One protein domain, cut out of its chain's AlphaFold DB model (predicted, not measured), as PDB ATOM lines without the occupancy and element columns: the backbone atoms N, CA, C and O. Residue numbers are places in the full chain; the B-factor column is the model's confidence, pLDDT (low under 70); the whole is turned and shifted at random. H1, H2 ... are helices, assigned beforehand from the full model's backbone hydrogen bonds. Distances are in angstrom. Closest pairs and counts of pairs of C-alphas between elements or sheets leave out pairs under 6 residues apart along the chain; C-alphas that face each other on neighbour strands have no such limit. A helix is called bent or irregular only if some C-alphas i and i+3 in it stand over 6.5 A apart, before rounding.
ATOM      1  N   ARG A 162      58.185  24.243   3.310       69.57
ATOM      2  CA  ARG A 162      58.716  25.020   4.445       69.57
ATOM      3  C   ARG A 162      59.035  26.459   4.039       69.57
ATOM      4  O   ARG A 162      58.848  27.389   4.815       69.57
ATOM      5  N   THR A 163      59.520  26.631   2.819       64.60
ATOM      6  CA  THR A 163      59.750  27.918   2.155       64.60
ATOM      7  C   THR A 163      58.649  28.156   1.133       64.60
ATOM      8  O   THR A 163      58.001  27.196   0.718       64.60
ATOM      9  N   ASP A 164      58.501  29.387   0.646       62.34
ATOM     10  CA  ASP A 164      57.581  29.657  -0.460       62.34
ATOM     11  C   ASP A 164      58.267  30.123  -1.758       62.34
ATOM     12  O   ASP A 164      58.167  31.289  -2.136       62.34
ATOM     13  N   PRO A 165      58.983  29.234  -2.473       52.46
ATOM     14  CA  PRO A 165      59.650  29.600  -3.720       52.46
ATOM     15  C   PRO A 165      58.695  29.714  -4.921       52.46
ATOM     16  O   PRO A 165      59.154  30.011  -6.021       52.46
ATOM     17  N   PHE A 166      57.392  29.459  -4.742       57.78
ATOM     18  CA  PHE A 166      56.398  29.461  -5.822       57.78
ATOM     19  C   PHE A 166      55.112  30.245  -5.483       57.78
ATOM     20  O   PHE A 166      54.133  30.097  -6.207       57.78
ATOM     21  N   LEU A 167      55.100  31.048  -4.410       60.82
ATOM     22  CA  LEU A 167      53.924  31.793  -3.917       60.82
ATOM     23  C   LEU A 167      52.679  30.899  -3.711       60.82
ATOM     24  O   LEU A 167      51.573  31.219  -4.138       60.82
ATOM     25  N   ARG A 168      52.891  29.731  -3.091       69.41
ATOM     26  CA  ARG A 168      51.894  28.695  -2.780       69.41
ATOM     27  C   ARG A 168      51.177  28.913  -1.455       69.41
ATOM     28  O   ARG A 168      50.167  28.251  -1.228       69.41
ATOM     29  N   TYR A 169      51.695  29.741  -0.551       81.58
ATOM     30  CA  TYR A 169      50.925  30.098   0.632       81.58
ATOM     31  C   TYR A 169      49.763  31.011   0.213       81.58
ATOM     32  O   TYR A 169      49.988  31.977  -0.514       81.58
ATOM     33  N   PRO A 170      48.530  30.784   0.703       83.73
ATOM     34  CA  PRO A 170      47.396  31.661   0.396       83.73
ATOM     35  C   PRO A 170      47.535  33.118   0.884       83.73
ATOM     36  O   PRO A 170      46.653  33.935   0.624       83.73
ATOM     37  N   ILE A 171      48.597  33.427   1.642       85.71
ATOM     38  CA  ILE A 171      48.928  34.728   2.238       85.71
ATOM     39  C   ILE A 171      50.453  34.928   2.265       85.71
ATOM     40  O   ILE A 171      51.211  33.962   2.175       85.71
ATOM     41  N   GLU A 172      50.904  36.167   2.466       85.33
ATOM     42  CA  GLU A 172      52.328  36.522   2.550       85.33
ATOM     43  C   GLU A 172      53.105  35.688   3.591       85.33
ATOM     44  O   GLU A 172      52.709  35.576   4.756       85.33
ATOM     45  N   SER A 173      54.244  35.133   3.166       85.73
ATOM     46  CA  SER A 173      55.115  34.263   3.961       85.73
ATOM     47  C   SER A 173      55.631  34.926   5.244       85.73
ATOM     48  O   SER A 173      56.092  36.063   5.210       85.73
ATOM     49  N   GLN A 174      55.665  34.188   6.356       88.46
ATOM     50  CA  GLN A 174      56.182  34.674   7.643       88.46
ATOM     51  C   GLN A 174      57.250  33.728   8.207       88.46
ATOM     52  O   GLN A 174      57.213  32.523   7.958       88.46
ATOM     53  N   GLU A 175      58.162  34.245   9.038       87.02
ATOM     54  CA  GLU A 175      59.314  33.492   9.581       87.02
ATOM     55  C   GLU A 175      58.940  32.199  10.333       87.02
ATOM     56  O   GLU A 175      59.706  31.240  10.347       87.02
ATOM     57  N   TYR A 176      57.755  32.152  10.951       89.03
ATOM     58  CA  TYR A 176      57.261  30.991  11.702       89.03
ATOM     59  C   TYR A 176      56.474  29.981  10.850       89.03
ATOM     60  O   TYR A 176      56.163  28.896  11.348       89.03
ATOM     61  N   PHE A 177      56.168  30.279   9.580       90.07
ATOM     62  CA  PHE A 177      55.436  29.355   8.705       90.07
ATOM     63  C   PHE A 177      56.109  27.981   8.527       90.07
ATOM     64  O   PHE A 177      55.372  27.003   8.624       90.07
ATOM     65  N   PRO A 178      57.448  27.827   8.390       87.59
ATOM     66  CA  PRO A 178      58.074  26.503   8.307       87.59
ATOM     67  C   PRO A 178      57.661  25.572   9.461       87.59
ATOM     68  O   PRO A 178      57.273  24.427   9.241       87.59
ATOM     69  N   ALA A 179      57.666  26.096  10.693       85.75
ATOM     70  CA  ALA A 179      57.285  25.350  11.892       85.75
ATOM     71  C   ALA A 179      55.771  25.086  11.979       85.75
ATOM     72  O   ALA A 179      55.358  24.085  12.567       85.75
ATOM     73  N   VAL A 180      54.943  25.963  11.397       87.44
ATOM     74  CA  VAL A 180      53.501  25.722  11.251       87.44
ATOM     75  C   VAL A 180      53.249  24.596  10.254       87.44
ATOM     76  O   VAL A 180      52.526  23.666  10.595       87.44
ATOM     77  N   ILE A 181      53.858  24.629   9.066       86.82
ATOM     78  CA  ILE A 181      53.655  23.616   8.018       86.82
ATOM     79  C   ILE A 181      54.077  22.224   8.494       86.82
ATOM     80  O   ILE A 181      53.321  21.270   8.298       86.82
ATOM     81  N   ASP A 182      55.217  22.114   9.180       83.99
ATOM     82  CA  ASP A 182      55.667  20.863   9.802       83.99
ATOM     83  C   ASP A 182      54.622  20.324  10.791       83.99
ATOM     84  O   ASP A 182      54.154  19.192  10.663       83.99
ATOM     85  N   HIS A 183      54.172  21.165  11.727       82.95
ATOM     86  CA  HIS A 183      53.146  20.795  12.702       82.95
ATOM     87  C   HIS A 183      51.808  20.414  12.046       82.95
ATOM     88  O   HIS A 183      51.107  19.519  12.526       82.95
ATOM     89  N   CYS A 184      51.436  21.083  10.953       80.01
ATOM     90  CA  CYS A 184      50.209  20.790  10.222       80.01
ATOM     91  C   CYS A 184      50.280  19.416   9.564       80.01
ATOM     92  O   CYS A 184      49.382  18.610   9.786       80.01
ATOM     93  N   ARG A 185      51.359  19.129   8.825       78.64
ATOM     94  CA  ARG A 185      51.594  17.823   8.187       78.64
ATOM     95  C   ARG A 185      51.634  16.683   9.200       78.64
ATOM     96  O   ARG A 185      51.073  15.625   8.942       78.64
ATOM     97  N   GLU A 186      52.286  16.895  10.342       76.43
ATOM     98  CA  GLU A 186      52.391  15.871  11.380       76.43
ATOM     99  C   GLU A 186      51.052  15.635  12.099       76.43
ATOM    100  O   GLU A 186      50.636  14.484  12.223       76.43
ATOM    101  N   ILE A 187      50.392  16.693  12.597       73.64
ATOM    102  CA  ILE A 187      49.381  16.588  13.672       73.64
ATOM    103  C   ILE A 187      47.975  17.051  13.256       73.64
ATOM    104  O   ILE A 187      46.993  16.405  13.618       73.64
ATOM    105  N   VAL A 188      47.849  18.178  12.548       70.42
ATOM    106  CA  VAL A 188      46.535  18.808  12.270       70.42
ATOM    107  C   VAL A 188      45.887  18.252  10.998       70.42
ATOM    108  O   VAL A 188      44.664  18.167  10.900       70.42
ATOM    109  N   ALA A 189      46.714  17.883  10.024       66.81
ATOM    110  CA  ALA A 189      46.341  17.537   8.662       66.81
ATOM    111  C   ALA A 189      47.110  16.299   8.146       66.81
ATOM    112  O   ALA A 189      47.737  16.378   7.090       66.81
ATOM    113  N   PRO A 190      47.074  15.144   8.847       60.99
ATOM    114  CA  PRO A 190      47.818  13.951   8.430       60.99
ATOM    115  C   PRO A 190      47.303  13.347   7.110       60.99
ATOM    116  O   PRO A 190      48.021  12.615   6.436       60.99
ATOM    117  N   GLY A 191      46.053  13.640   6.730       65.97
ATOM    118  CA  GLY A 191      45.476  13.239   5.448       65.97
ATOM    119  C   GLY A 191      45.732  14.274   4.352       65.97
ATOM    120  O   GLY A 191      45.338  15.433   4.493       65.97
ATOM    121  N   GLN A 192      46.297  13.823   3.226       70.57
ATOM    122  CA  GLN A 192      46.634  14.642   2.052       70.57
ATOM    123  C   GLN A 192      45.494  15.586   1.615       70.57
ATOM    124  O   GLN A 192      45.734  16.768   1.409       70.57
ATOM    125  N   VAL A 193      44.247  15.102   1.566       71.31
ATOM    126  CA  VAL A 193      43.069  15.890   1.144       71.31
ATOM    127  C   VAL A 193      42.791  17.088   2.065       71.31
ATOM    128  O   VAL A 193      42.439  18.170   1.601       71.31
ATOM    129  N   PHE A 194      42.952  16.926   3.383       75.14
ATOM    130  CA  PHE A 194      42.750  18.036   4.322       75.14
ATOM    131  C   PHE A 194      43.944  18.999   4.311       75.14
ATOM    132  O   PHE A 194      43.761  20.207   4.448       75.14
ATOM    133  N   PHE A 195      45.154  18.482   4.080       79.08
ATOM    134  CA  PHE A 195      46.339  19.309   3.874       79.08
ATOM    135  C   PHE A 195      46.233  20.162   2.592       79.08
ATOM    136  O   PHE A 195      46.542  21.350   2.624       79.08
ATOM    137  N   GLU A 196      45.709  19.607   1.496       78.93
ATOM    138  CA  GLU A 196      45.391  20.344   0.262       78.93
ATOM    139  C   GLU A 196      44.331  21.431   0.495       78.93
ATOM    140  O   GLU A 196      44.521  22.570   0.065       78.93
ATOM    141  N   LEU A 197      43.254  21.131   1.235       81.27
ATOM    142  CA  LEU A 197      42.233  22.122   1.601       81.27
ATOM    143  C   LEU A 197      42.835  23.290   2.405       81.27
ATOM    144  O   LEU A 197      42.534  24.450   2.124       81.27
ATOM    145  N   PHE A 198      43.707  22.986   3.373       82.98
ATOM    146  CA  PHE A 198      44.450  23.969   4.168       82.98
ATOM    147  C   PHE A 198      45.381  24.838   3.308       82.98
ATOM    148  O   PHE A 198      45.385  26.054   3.474       82.98
ATOM    149  N   MET A 199      46.112  24.242   2.361       85.56
ATOM    150  CA  MET A 199      47.013  24.967   1.453       85.56
ATOM    151  C   MET A 199      46.287  25.762   0.355       85.56
ATOM    152  O   MET A 199      46.912  26.612  -0.266       85.56
ATOM    153  N   THR A 200      45.000  25.502   0.102       85.27
ATOM    154  CA  THR A 200      44.219  26.181  -0.953       85.27
ATOM    155  C   THR A 200      43.412  27.370  -0.422       85.27
ATOM    156  O   THR A 200      43.205  28.343  -1.139       85.27
ATOM    157  N   HIS A 201      42.941  27.309   0.830       87.36
ATOM    158  CA  HIS A 201      42.001  28.289   1.388       87.36
ATOM    159  C   HIS A 201      42.628  29.134   2.497       87.36
ATOM    160  O   HIS A 201      42.802  28.674   3.626       87.36
ATOM    161  N   ASP A 202      42.872  30.411   2.205       92.12
ATOM    162  CA  ASP A 202      43.440  31.410   3.124       92.12
ATOM    163  C   ASP A 202      42.707  31.540   4.474       92.12
ATOM    164  O   ASP A 202      43.342  31.749   5.506       92.12
ATOM    165  N   VAL A 203      41.382  31.367   4.493       92.87
ATOM    166  CA  VAL A 203      40.558  31.371   5.714       92.87
ATOM    167  C   VAL A 203      40.859  30.186   6.640       92.87
ATOM    168  O   VAL A 203      40.847  30.337   7.861       92.87
ATOM    169  N   LEU A 204      41.153  29.011   6.077       90.37
ATOM    170  CA  LEU A 204      41.559  27.835   6.846       90.37
ATOM    171  C   LEU A 204      43.043  27.921   7.218       90.37
ATOM    172  O   LEU A 204      43.411  27.556   8.333       90.37
ATOM    173  N   PHE A 205      43.868  28.452   6.314       91.67
ATOM    174  CA  PHE A 205      45.297  28.655   6.518       91.67
ATOM    175  C   PHE A 205      45.579  29.532   7.750       91.67
ATOM    176  O   PHE A 205      46.274  29.095   8.670       91.67
ATOM    177  N   GLU A 206      44.959  30.715   7.845       94.45
ATOM    178  CA  GLU A 206      45.095  31.605   9.013       94.45
ATOM    179  C   GLU A 206      44.527  30.991  10.305       94.45
ATOM    180  O   GLU A 206      45.136  31.108  11.376       94.45
ATOM    181  N   ALA A 207      43.395  30.285  10.229       93.34
ATOM    182  CA  ALA A 207      42.777  29.674  11.406       93.34
ATOM    183  C   ALA A 207      43.653  28.554  11.994       93.34
ATOM    184  O   ALA A 207      43.766  28.420  13.217       93.34
ATOM    185  N   VAL A 208      44.322  27.784  11.132       89.77
ATOM    186  CA  VAL A 208      45.277  26.745  11.531       89.77
ATOM    187  C   VAL A 208      46.588  27.356  12.039       89.77
ATOM    188  O   VAL A 208      47.063  26.927  13.091       89.77
ATOM    189  N   ILE A 209      47.134  28.402  11.399       92.54
ATOM    190  CA  ILE A 209      48.275  29.161  11.953       92.54
ATOM    191  C   ILE A 209      47.959  29.607  13.385       92.54
ATOM    192  O   ILE A 209      48.750  29.371  14.299       92.54
ATOM    193  N   THR A 210      46.780  30.193  13.597       93.51
ATOM    194  CA  THR A 210      46.333  30.667  14.911       93.51
ATOM    195  C   THR A 210      46.342  29.553  15.960       93.51
ATOM    196  O   THR A 210      46.852  29.760  17.063       93.51
ATOM    197  N   TRP A 211      45.844  28.360  15.612       90.32
ATOM    198  CA  TRP A 211      45.903  27.175  16.471       90.32
ATOM    199  C   TRP A 211      47.352  26.782  16.812       90.32
ATOM    200  O   TRP A 211      47.684  26.621  17.987       90.32
ATOM    201  N   VAL A 212      48.253  26.689  15.827       89.63
ATOM    202  CA  VAL A 212      49.648  26.271  16.081       89.63
ATOM    203  C   VAL A 212      50.398  27.295  16.943       89.63
ATOM    204  O   VAL A 212      51.114  26.918  17.879       89.63
ATOM    205  N   LEU A 213      50.192  28.591  16.686       92.07
ATOM    206  CA  LEU A 213      50.755  29.675  17.496       92.07
ATOM    207  C   LEU A 213      50.225  29.666  18.943       92.07
ATOM    208  O   LEU A 213      50.961  30.044  19.858       92.07
ATOM    209  N   CYS A 214      48.984  29.219  19.176       90.32
ATOM    210  CA  CYS A 214      48.401  29.182  20.520       90.32
ATOM    211  C   CYS A 214      48.710  27.897  21.311       90.32
ATOM    212  O   CYS A 214      48.740  27.957  22.540       90.32
ATOM    213  N   THR A 215      48.969  26.748  20.676       87.28
ATOM    214  CA  THR A 215      49.165  25.469  21.397       87.28
ATOM    215  C   THR A 215      50.593  24.913  21.389       87.28
ATOM    216  O   THR A 215      50.952  24.138  22.289       87.28
ATOM    217  N   TYR A 216      51.401  25.250  20.379       83.00
ATOM    218  CA  TYR A 216      52.662  24.555  20.097       83.00
ATOM    219  C   TYR A 216      53.906  25.441  20.235       83.00
ATOM    220  O   TYR A 216      54.877  25.001  20.856       83.00
ATOM    221  N   LEU A 217      53.884  26.672  19.712       79.38
ATOM    222  CA  LEU A 217      55.035  27.583  19.774       79.38
ATOM    223  C   LEU A 217      55.108  28.388  21.083       79.38
ATOM    224  O   LEU A 217      54.113  28.619  21.771       79.38
ATOM    225  N   SER A 218      56.320  28.834  21.422       77.91
ATOM    226  CA  SER A 218      56.586  29.703  22.573       77.91
ATOM    227  C   SER A 218      55.866  31.046  22.438       77.91
ATOM    228  O   SER A 218      55.962  31.708  21.411       77.91
ATOM    229  N   HIS A 219      55.192  31.501  23.493       80.54
ATOM    230  CA  HIS A 219      54.407  32.739  23.460       80.54
ATOM    231  C   HIS A 219      55.257  34.013  23.637       80.54
ATOM    232  O   HIS A 219      55.079  34.746  24.619       80.54
ATOM    233  N   THR A 220      56.164  34.295  22.697       88.87
ATOM    234  CA  THR A 220      56.827  35.610  22.618       88.87
ATOM    235  C   THR A 220      55.791  36.712  22.315       88.87
ATOM    236  O   THR A 220      54.707  36.405  21.802       88.87
ATOM    237  N   PRO A 221      56.053  37.991  22.643       90.96
ATOM    238  CA  PRO A 221      55.133  39.087  22.323       90.96
ATOM    239  C   PRO A 221      54.786  39.177  20.828       90.96
ATOM    240  O   PRO A 221      53.639  39.449  20.471       90.96
ATOM    241  N   GLU A 222      55.750  38.877  19.961       90.32
ATOM    242  CA  GLU A 222      55.637  38.912  18.501       90.32
ATOM    243  C   GLU A 222      54.711  37.794  18.014       90.32
ATOM    244  O   GLU A 222      53.763  38.058  17.274       90.32
ATOM    245  N   LEU A 223      54.905  36.564  18.505       90.88
ATOM    246  CA  LEU A 223      54.044  35.429  18.165       90.88
ATOM    247  C   LEU A 223      52.629  35.579  18.746       90.88
ATOM    248  O   LEU A 223      51.664  35.174  18.100       90.88
ATOM    249  N   LYS A 224      52.461  36.239  19.903       91.37
ATOM    250  CA  LYS A 224      51.130  36.638  20.406       91.37
ATOM    251  C   LYS A 224      50.452  37.655  19.483       91.37
ATOM    252  O   LYS A 224      49.258  37.522  19.220       91.37
ATOM    253  N   LYS A 225      51.188  38.653  18.980       93.83
ATOM    254  CA  LYS A 225      50.663  39.638  18.020       93.83
ATOM    255  C   LYS A 225      50.275  38.967  16.698       93.83
ATOM    256  O   LYS A 225      49.184  39.227  16.200       93.83
ATOM    257  N   ALA A 226      51.113  38.070  16.180       93.39
ATOM    258  CA  ALA A 226      50.828  37.277  14.985       93.39
ATOM    259  C   ALA A 226      49.590  36.378  15.164       93.39
ATOM    260  O   ALA A 226      48.715  36.356  14.305       93.39
ATOM    261  N   MET A 227      49.462  35.699  16.307       93.93
ATOM    262  CA  MET A 227      48.282  34.893  16.644       93.93
ATOM    263  C   MET A 227      46.995  35.731  16.648       93.93
ATOM    264  O   MET A 227      45.992  35.306  16.086       93.93
ATOM    265  N   LEU A 228      47.012  36.930  17.244       93.86
ATOM    266  CA  LEU A 228      45.851  37.830  17.243       93.86
ATOM    267  C   LEU A 228      45.532  38.382  15.845       93.86
ATOM    268  O   LEU A 228      44.358  38.539  15.514       93.86
ATOM    269  N   TYR A 229      46.556  38.646  15.028       95.21
ATOM    270  CA  TYR A 229      46.399  39.061  13.633       95.21
ATOM    271  C   TYR A 229      45.679  37.983  12.810       95.21
ATOM    272  O   TYR A 229      44.613  38.255  12.259       95.21
ATOM    273  N   HIS A 230      46.186  36.744  12.814       96.07
ATOM    274  CA  HIS A 230      45.577  35.620  12.087       96.07
ATOM    275  C   HIS A 230      44.191  35.246  12.624       96.07
ATOM    276  O   HIS A 230      43.303  34.914  11.841       96.07
ATOM    277  N   TYR A 231      43.951  35.370  13.936       95.49
ATOM    278  CA  TYR A 231      42.615  35.186  14.518       95.49
ATOM    279  C   TYR A 231      41.611  36.212  13.960       95.49
ATOM    280  O   TYR A 231      40.504  35.853  13.557       95.49
ATOM    281  N   GLY A 232      42.001  37.491  13.896       95.95
ATOM    282  CA  GLY A 232      41.168  38.570  13.357       95.95
ATOM    283  C   GLY A 232      40.944  38.483  11.842       95.95
ATOM    284  O   GLY A 232      39.820  38.698  11.376       95.95
ATOM    285  N   GLY A 233      41.980  38.126  11.078       95.45
ATOM    286  CA  GLY A 233      41.886  37.885   9.636       95.45
ATOM    287  C   GLY A 233      40.958  36.711   9.315       95.45
ATOM    288  O   GLY A 233      39.991  36.882   8.568       95.45
ATOM    289  N   SER A 234      41.127  35.579  10.009       95.03
ATOM    290  CA  SER A 234      40.239  34.410   9.917       95.03
ATOM    291  C   SER A 234      38.772  34.778  10.148       95.03
ATOM    292  O   SER A 234      37.911  34.418   9.348       95.03
ATOM    293  N   LEU A 235      38.466  35.525  11.219       95.27
ATOM    294  CA  LEU A 235      37.094  35.959  11.519       95.27
ATOM    295  C   LEU A 235      36.505  36.868  10.431       95.27
ATOM    296  O   LEU A 235      35.318  36.751  10.115       95.27
ATOM    297  N   SER A 236      37.321  37.748   9.851       95.65
ATOM    298  CA  SER A 236      36.901  38.654   8.775       95.65
ATOM    299  C   SER A 236      36.541  37.865   7.511       95.65
ATOM    300  O   SER A 236      35.428  37.990   6.998       95.65
ATOM    301  N   LYS A 237      37.407  36.932   7.099       95.08
ATOM    302  CA  LYS A 237      37.186  36.049   5.941       95.08
ATOM    303  C   LYS A 237      36.004  35.095   6.141       95.08
ATOM    304  O   LYS A 237      35.214  34.890   5.221       95.08
ATOM    305  N   ILE A 238      35.826  34.548   7.351       93.31
ATOM    306  CA  ILE A 238      34.645  33.738   7.709       93.31
ATOM    307  C   ILE A 238      33.362  34.552   7.519       93.31
ATOM    308  O   ILE A 238      32.396  34.032   6.964       93.31
ATOM    309  N   ARG A 239      33.335  35.821   7.952       91.51
ATOM    310  CA  ARG A 239      32.159  36.695   7.815       91.51
ATOM    311  C   ARG A 239      31.798  36.952   6.351       91.51
ATOM    312  O   ARG A 239      30.614  36.949   6.023       91.51
ATOM    313  N   GLU A 240      32.790  37.170   5.497       91.86
ATOM    314  CA  GLU A 240      32.600  37.420   4.062       91.86
ATOM    315  C   GLU A 240      32.138  36.169   3.306       91.86
ATOM    316  O   GLU A 240      31.295  36.260   2.414       91.86
ATOM    317  N   ARG A 241      32.656  34.991   3.675       91.29
ATOM    318  CA  ARG A 241      32.487  33.751   2.895       91.29
ATOM    319  C   ARG A 241      31.515  32.735   3.503       91.29
ATOM    320  O   ARG A 241      31.353  31.649   2.956       91.29
ATOM    321  N   LEU A 242      30.823  33.086   4.593       85.07
ATOM    322  CA  LEU A 242      29.957  32.190   5.384       85.07
ATOM    323  C   LEU A 242      28.908  31.414   4.565       85.07
ATOM    324  O   LEU A 242      28.566  30.286   4.918       85.07
ATOM    325  N   LEU A 243      28.374  32.031   3.506       81.37
ATOM    326  CA  LEU A 243      27.305  31.468   2.674       81.37
ATOM    327  C   LEU A 243      27.803  30.892   1.338       81.37
ATOM    328  O   LEU A 243      27.019  30.264   0.625       81.37
ATOM    329  N   VAL A 244      29.088  31.064   1.003       82.41
ATOM    330  CA  VAL A 244      29.671  30.542  -0.242       82.41
ATOM    331  C   VAL A 244      29.554  29.006  -0.236       82.41
ATOM    332  O   VAL A 244      29.847  28.392   0.794       82.41
ATOM    333  N   PRO A 245      29.053  28.372  -1.314       79.18
ATOM    334  CA  PRO A 245      28.867  26.919  -1.400       79.18
ATOM    335  C   PRO A 245      30.183  26.161  -1.663       79.18
ATOM    336  O   PRO A 245      31.270  26.739  -1.645       79.18
ATOM    337  N   GLY A 246      30.098  24.849  -1.899       80.33
ATOM    338  CA  GLY A 246      31.226  24.060  -2.403       80.33
ATOM    339  C   GLY A 246      32.447  23.966  -1.474       80.33
ATOM    340  O   GLY A 246      32.327  23.715  -0.271       80.33
ATOM    341  N   SER A 247      33.649  24.091  -2.054       79.42
ATOM    342  CA  SER A 247      34.918  23.847  -1.346       79.42
ATOM    343  C   SER A 247      35.192  24.904  -0.269       79.42
ATOM    344  O   SER A 247      35.557  24.558   0.859       79.42
ATOM    345  N   THR A 248      34.874  26.167  -0.572       84.26
ATOM    346  CA  THR A 248      34.960  27.294   0.363       84.26
ATOM    347  C   THR A 248      34.122  27.060   1.622       84.26
ATOM    348  O   THR A 248      34.616  27.309   2.723       84.26
ATOM    349  N   ARG A 249      32.905  26.495   1.523       85.31
ATOM    350  CA  ARG A 249      32.090  26.178   2.717       85.31
ATOM    351  C   ARG A 249      32.815  25.226   3.667       85.31
ATOM    352  O   ARG A 249      32.843  25.463   4.875       85.31
ATOM    353  N   LYS A 250      33.436  24.172   3.123       83.18
ATOM    354  CA  LYS A 250      34.190  23.177   3.907       83.18
ATOM    355  C   LYS A 250      35.390  23.824   4.605       83.18
ATOM    356  O   LYS A 250      35.597  23.579   5.793       83.18
ATOM    357  N   ALA A 251      36.123  24.694   3.908       86.26
ATOM    358  CA  ALA A 251      37.232  25.451   4.485       86.26
ATOM    359  C   ALA A 251      36.775  26.418   5.593       86.26
ATOM    360  O   ALA A 251      37.367  26.429   6.670       86.26
ATOM    361  N   VAL A 252      35.682  27.164   5.384       90.36
ATOM    362  CA  VAL A 252      35.087  28.064   6.390       90.36
ATOM    363  C   VAL A 252      34.628  27.292   7.630       90.36
ATOM    364  O   VAL A 252      34.936  27.691   8.752       90.36
ATOM    365  N   MET A 253      33.938  26.161   7.471       87.85
ATOM    366  CA  MET A 253      33.517  25.340   8.611       87.85
ATOM    367  C   MET A 253      34.718  24.718   9.348       87.85
ATOM    368  O   MET A 253      34.751  24.718  10.580       87.85
ATOM    369  N   ALA A 254      35.747  24.254   8.633       86.17
ATOM    370  CA  ALA A 254      36.992  23.797   9.249       86.17
ATOM    371  C   ALA A 254      37.724  24.935   9.996       86.17
ATOM    372  O   ALA A 254      38.237  24.718  11.097       86.17
ATOM    373  N   ALA A 255      37.710  26.162   9.464       90.81
ATOM    374  CA  ALA A 255      38.254  27.343  10.129       90.81
ATOM    375  C   ALA A 255      37.488  27.656  11.426       90.81
ATOM    376  O   ALA A 255      38.102  27.773  12.485       90.81
ATOM    377  N   ILE A 256      36.147  27.672  11.393       92.17
ATOM    378  CA  ILE A 256      35.307  27.863  12.591       92.17
ATOM    379  C   ILE A 256      35.591  26.774  13.644       92.17
ATOM    380  O   ILE A 256      35.653  27.085  14.836       92.17
ATOM    381  N   SER A 257      35.819  25.515  13.244       88.94
ATOM    382  CA  SER A 257      36.205  24.459  14.193       88.94
ATOM    383  C   SER A 257      37.586  24.685  14.816       88.94
ATOM    384  O   SER A 257      37.754  24.380  15.999       88.94
ATOM    385  N   ASN A 258      38.561  25.201  14.065       89.18
ATOM    386  CA  ASN A 258      39.872  25.560  14.611       89.18
ATOM    387  C   ASN A 258      39.752  26.727  15.603       89.18
ATOM    388  O   ASN A 258      40.262  26.633  16.719       89.18
ATOM    389  N   LEU A 259      38.994  27.778  15.262       93.07
ATOM    390  CA  LEU A 259      38.758  28.922  16.153       93.07
ATOM    391  C   LEU A 259      37.991  28.535  17.429       93.07
ATOM    392  O   LEU A 259      38.334  29.013  18.510       93.07
ATOM    393  N   ALA A 260      37.025  27.610  17.351       92.04
ATOM    394  CA  ALA A 260      36.407  27.013  18.538       92.04
ATOM    395  C   ALA A 260      37.471  26.367  19.446       92.04
ATOM    396  O   ALA A 260      37.473  26.577  20.657       92.04
ATOM    397  N   GLY A 261      38.412  25.633  18.850       90.18
ATOM    398  CA  GLY A 261      39.582  25.073  19.521       90.18
ATOM    399  C   GLY A 261      40.460  26.111  20.229       90.18
ATOM    400  O   GLY A 261      40.821  25.923  21.391       90.18
ATOM    401  N   VAL A 262      40.740  27.240  19.572       91.93
ATOM    402  CA  VAL A 262      41.495  28.368  20.149       91.93
ATOM    403  C   VAL A 262      40.739  28.986  21.335       91.93
ATOM    404  O   VAL A 262      41.315  29.165  22.409       91.93
ATOM    405  N   CYS A 263      39.431  29.231  21.206       93.96
ATOM    406  CA  CYS A 263      38.597  29.739  22.306       93.96
ATOM    407  C   CYS A 263      38.564  28.766  23.495       93.96
ATOM    408  O   CYS A 263      38.675  29.170  24.652       93.96
ATOM    409  N   ALA A 264      38.483  27.464  23.211       91.95
ATOM    410  CA  ALA A 264      38.553  26.397  24.201       91.95
ATOM    411  C   ALA A 264      39.911  26.314  24.921       91.95
ATOM    412  O   ALA A 264      39.949  25.941  26.096       91.95
ATOM    413  N   TYR A 265      41.012  26.664  24.247       91.50
ATOM    414  CA  TYR A 265      42.342  26.766  24.850       91.50
ATOM    415  C   TYR A 265      42.462  27.955  25.812       91.50
ATOM    416  O   TYR A 265      43.056  27.813  26.880       91.50
ATOM    417  N   PHE A 266      41.872  29.098  25.451       91.15
ATOM    418  CA  PHE A 266      41.886  30.333  26.248       91.15
ATOM    419  C   PHE A 266      40.745  30.459  27.270       91.15
ATOM    420  O   PHE A 266      40.631  31.494  27.922       91.15
ATOM    421  N   GLU A 267      39.930  29.413  27.445       88.90
ATOM    422  CA  GLU A 267      38.815  29.383  28.407       88.90
ATOM    423  C   GLU A 267      37.730  30.450  28.110       88.90
ATOM    424  O   GLU A 267      36.992  30.876  29.002       88.90
ATOM    425  N   ASP A 268      37.597  30.858  26.841       92.51
ATOM    426  CA  ASP A 268      36.488  31.688  26.358       92.51
ATOM    427  C   ASP A 268      35.292  30.796  25.993       92.51
ATOM    428  O   ASP A 268      35.061  30.424  24.838       92.51
ATOM    429  N   ASP A 269      34.525  30.426  27.020       91.26
ATOM    430  CA  ASP A 269      33.294  29.647  26.876       91.26
ATOM    431  C   ASP A 269      32.238  30.344  26.006       91.26
ATOM    432  O   ASP A 269      31.444  29.659  25.356       91.26
ATOM    433  N   ALA A 270      32.199  31.681  25.969       94.30
ATOM    434  CA  ALA A 270      31.206  32.410  25.186       94.30
ATOM    435  C   ALA A 270      31.495  32.256  23.686       94.30
ATOM    436  O   ALA A 270      30.630  31.792  22.935       94.30
ATOM    437  N   SER A 271      32.731  32.540  23.267       94.35
ATOM    438  CA  SER A 271      33.156  32.387  21.872       94.35
ATOM    439  C   SER A 271      33.223  30.915  21.446       94.35
ATOM    440  O   SER A 271      32.795  30.580  20.340       94.35
ATOM    441  N   PHE A 272      33.635  29.995  22.330       93.23
ATOM    442  CA  PHE A 272      33.572  28.552  22.054       93.23
ATOM    443  C   PHE A 272      32.141  28.091  21.738       93.23
ATOM    444  O   PHE A 272      31.910  27.432  20.721       93.23
ATOM    445  N   ASN A 273      31.166  28.455  22.579       91.80
ATOM    446  CA  ASN A 273      29.771  28.080  22.354       91.80
ATOM    447  C   ASN A 273      29.178  28.779  21.121       91.80
ATOM    448  O   ASN A 273      28.400  28.155  20.401       91.80
ATOM    449  N   MET A 274      29.577  30.022  20.827       93.76
ATOM    450  CA  MET A 274      29.218  30.716  19.586       93.76
ATOM    451  C   MET A 274      29.687  29.929  18.351       93.76
ATOM    452  O   MET A 274      28.861  29.590  17.503       93.76
ATOM    453  N   HIS A 275      30.973  29.570  18.270       92.29
ATOM    454  CA  HIS A 275      31.511  28.801  17.143       92.29
ATOM    455  C   HIS A 275      30.879  27.406  17.034       92.29
ATOM    456  O   HIS A 275      30.483  26.994  15.944       92.29
ATOM    457  N   ARG A 276      30.687  26.700  18.155       88.29
ATOM    458  CA  ARG A 276      29.981  25.406  18.183       88.29
ATOM    459  C   ARG A 276      28.539  25.513  17.677       88.29
ATOM    460  O   ARG A 276      28.077  24.644  16.940       88.29
ATOM    461  N   ASN A 277      27.816  26.563  18.059       89.55
ATOM    462  CA  ASN A 277      26.446  26.782  17.598       89.55
ATOM    463  C   ASN A 277      26.404  27.149  16.106       89.55
ATOM    464  O   ASN A 277      25.536  26.643  15.398       89.55
ATOM    465  N   ALA A 278      27.372  27.931  15.613       88.50
ATOM    466  CA  ALA A 278      27.534  28.203  14.186       88.50
ATOM    467  C   ALA A 278      27.812  26.918  13.383       88.50
ATOM    468  O   ALA A 278      27.186  26.704  12.352       88.50
ATOM    469  N   LEU A 279      28.662  26.013  13.883       87.12
ATOM    470  CA  LEU A 279      28.919  24.709  13.250       87.12
ATOM    471  C   LEU A 279      27.683  23.805  13.237       87.12
ATOM    472  O   LEU A 279      27.426  23.137  12.237       87.12
ATOM    473  N   ARG A 280      26.883  23.799  14.314       83.94
ATOM    474  CA  ARG A 280      25.598  23.080  14.330       83.94
ATOM    475  C   ARG A 280      24.614  23.662  13.311       83.94
ATOM    476  O   ARG A 280      23.923  22.888  12.664       83.94
ATOM    477  N   TYR A 281      24.562  24.987  13.170       83.57
ATOM    478  CA  TYR A 281      23.715  25.658  12.183       83.57
ATOM    479  C   TYR A 281      24.164  25.345  10.750       83.57
ATOM    480  O   TYR A 281      23.369  24.837   9.970       83.57
ATOM    481  N   LEU A 282      25.443  25.546  10.414       82.18
ATOM    482  CA  LEU A 282      25.981  25.270   9.075       82.18
ATOM    483  C   LEU A 282      25.844  23.790   8.678       82.18
ATOM    484  O   LEU A 282      25.497  23.497   7.539       82.18
ATOM    485  N   GLY A 283      26.025  22.861   9.625       75.59
ATOM    486  CA  GLY A 283      25.833  21.425   9.393       75.59
ATOM    487  C   GLY A 283      24.397  21.016   9.031       75.59
ATOM    488  O   GLY A 283      24.200  19.940   8.483       75.59
ATOM    489  N   GLN A 284      23.387  21.863   9.276       71.78
ATOM    490  CA  GLN A 284      22.015  21.611   8.807       71.78
ATOM    491  C   GLN A 284      21.868  21.811   7.289       71.78
ATOM    492  O   GLN A 284      20.933  21.272   6.702       71.78
ATOM    493  N   PHE A 285      22.797  22.535   6.654       65.61
ATOM    494  CA  PHE A 285      22.792  22.839   5.219       65.61
ATOM    495  C   PHE A 285      23.737  21.946   4.395       65.61
ATOM    496  O   PHE A 285      23.737  22.046   3.171       65.61
ATOM    497  N   GLU A 286      24.527  21.051   5.012       58.06
ATOM    498  CA  GLU A 286      25.389  20.111   4.261       58.06
ATOM    499  C   GLU A 286      24.569  19.196   3.328       58.06
ATOM    500  O   GLU A 286      25.035  18.845   2.249       58.06
ATOM    501  N   HIS A 287      23.320  18.877   3.687       47.95
ATOM    502  CA  HIS A 287      22.433  18.031   2.881       47.95
ATOM    503  C   HIS A 287      21.867  18.688   1.609       47.95
ATOM    504  O   HIS A 287      21.315  17.972   0.776       47.95
ATOM    505  N   ARG A 302      30.826  16.090   8.423       41.81
ATOM    506  CA  ARG A 302      30.737  17.165   9.408       41.81
ATOM    507  C   ARG A 302      32.092  17.584   9.995       41.81
ATOM    508  O   ARG A 302      32.585  16.901  10.897       41.81
ATOM    509  N   PRO A 303      32.677  18.713   9.557       42.01
ATOM    510  CA  PRO A 303      34.036  19.098   9.913       42.01
ATOM    511  C   PRO A 303      34.283  19.045  11.423       42.01
ATOM    512  O   PRO A 303      33.754  19.840  12.204       42.01
ATOM    513  N   SER A 304      35.155  18.105  11.798       55.23
ATOM    514  CA  SER A 304      35.797  18.017  13.104       55.23
ATOM    515  C   SER A 304      34.826  17.894  14.290       55.23
ATOM    516  O   SER A 304      34.678  18.795  15.113       55.23
ATOM    517  N   CYS A 305      34.240  16.705  14.450       67.72
ATOM    518  CA  CYS A 305      33.578  16.201  15.670       67.72
ATOM    519  C   CYS A 305      34.307  16.505  17.004       67.72
ATOM    520  O   CYS A 305      33.671  16.522  18.061       67.72
ATOM    521  N   PHE A 306      35.606  16.823  16.953       76.34
ATOM    522  CA  PHE A 306      36.416  17.409  18.024       76.34
ATOM    523  C   PHE A 306      35.679  18.478  18.848       76.34
ATOM    524  O   PHE A 306      35.651  18.390  20.072       76.34
ATOM    525  N   HIS A 307      35.036  19.470  18.216       78.16
ATOM    526  CA  HIS A 307      34.394  20.573  18.950       78.16
ATOM    527  C   HIS A 307      33.147  20.127  19.735       78.16
ATOM    528  O   HIS A 307      32.866  20.658  20.812       78.16
ATOM    529  N   ASP A 308      32.416  19.124  19.239       82.45
ATOM    530  CA  ASP A 308      31.315  18.512  19.983       82.45
ATOM    531  C   ASP A 308      31.846  17.624  21.118       82.45
ATOM    532  O   ASP A 308      31.303  17.684  22.221       82.45
ATOM    533  N   ALA A 309      32.949  16.893  20.925       83.55
ATOM    534  CA  ALA A 309      33.619  16.157  22.002       83.55
ATOM    535  C   ALA A 309      34.169  17.093  23.099       83.55
ATOM    536  O   ALA A 309      33.989  16.827  24.288       83.55
ATOM    537  N   LEU A 310      34.757  18.237  22.731       87.33
ATOM    538  CA  LEU A 310      35.203  19.275  23.670       87.33
ATOM    539  C   LEU A 310      34.061  19.843  24.529       87.33
ATOM    540  O   LEU A 310      34.323  20.327  25.631       87.33
ATOM    541  N   SER A 311      32.804  19.775  24.078       86.05
ATOM    542  CA  SER A 311      31.662  20.241  24.879       86.05
ATOM    543  C   SER A 311      31.353  19.362  26.100       86.05
ATOM    544  O   SER A 311      30.724  19.841  27.038       86.05
ATOM    545  N   TYR A 312      31.852  18.120  26.124       84.40
ATOM    546  CA  TYR A 312      31.778  17.216  27.282       84.40
ATOM    547  C   TYR A 312      32.902  17.474  28.293       84.40
ATOM    548  O   TYR A 312      32.791  17.090  29.457       84.40
TER     549      TYR A 312
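AT A GLANCE: This is residues 162 to 287 and 302 to 312 of the 539 residues of an uncharacterized protein of Fonsecaea pedrosoi CBS 271.37 (UniProt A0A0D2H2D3). Two helices side by side, H3 and H5, form the core, and the long H4 packs on both, making an up-and-down bundle in which each helix runs against the one before it. H1 packs across H3, H2 makes a corner with H3, H6 folds back along H5, and the short H7 packs on H5. The printed part has 137 residues, with seven named helices in order H1 to H7 and no named strand: all helix. It is compact, radius of gyration of the C-alphas 14.2 A, and rounded, spanning 40 by 32 by 27 A.

HOW THE PARTS SIT: Pass residues 162 to 176, with no named element, to H1, residues 177 to 188, only just irregular: C-alphas 185 and 188 are 6.6 A apart. It touches H3, residues 202 to 215, about perpendicular at 85 degrees; C-alphas 180 and 212 come closest, 6.2 A, and H3 uses residues 208 to 213 alone. H2, residues 192 to 200, touches H3 only at the corner, closest C-alphas 198 and 205, 5.3 A, with residues 204 to 208 of H3 alone. H4, residues 221 to 241, forms a hairpin with H3, closest C-alphas 210 and 227, 5.0 A. H5, residues 246 to 265, touches H3 at a shallow tilt of 19 degrees, the same way, closest C-alphas 204 and 255, 4.7 A. H6, residues 269 to 282, forms a hairpin with H5, closest C-alphas 260 and 272, 4.8 A. H7, residues 306 to 310, touches residues 257 to 264 of H5 alone, closest C-alphas 257 and 307, 6.4 A. Every O i to N i+4 pair is within hydrogen-bond range in H1, H2, H3, H4, H6 and H7; in H5, 15 of 16.

IN THESE COORDINATES: Find C-alpha 177 at (55.436, 29.355, 8.705), where H1 begins. H4 runs 30.3 A, H5 29.6 A; H7 ends at C-alpha 310, (35.203, 19.275, 23.670).

THE WHOLE: Residues 288 to 301 are not printed; C-alphas 287 and 302 are 10.6 A apart. Links printed whole are tight. Residues 162 to 168, 189 to 191, 285 to 287 and 302 to 305 have pLDDT under 70.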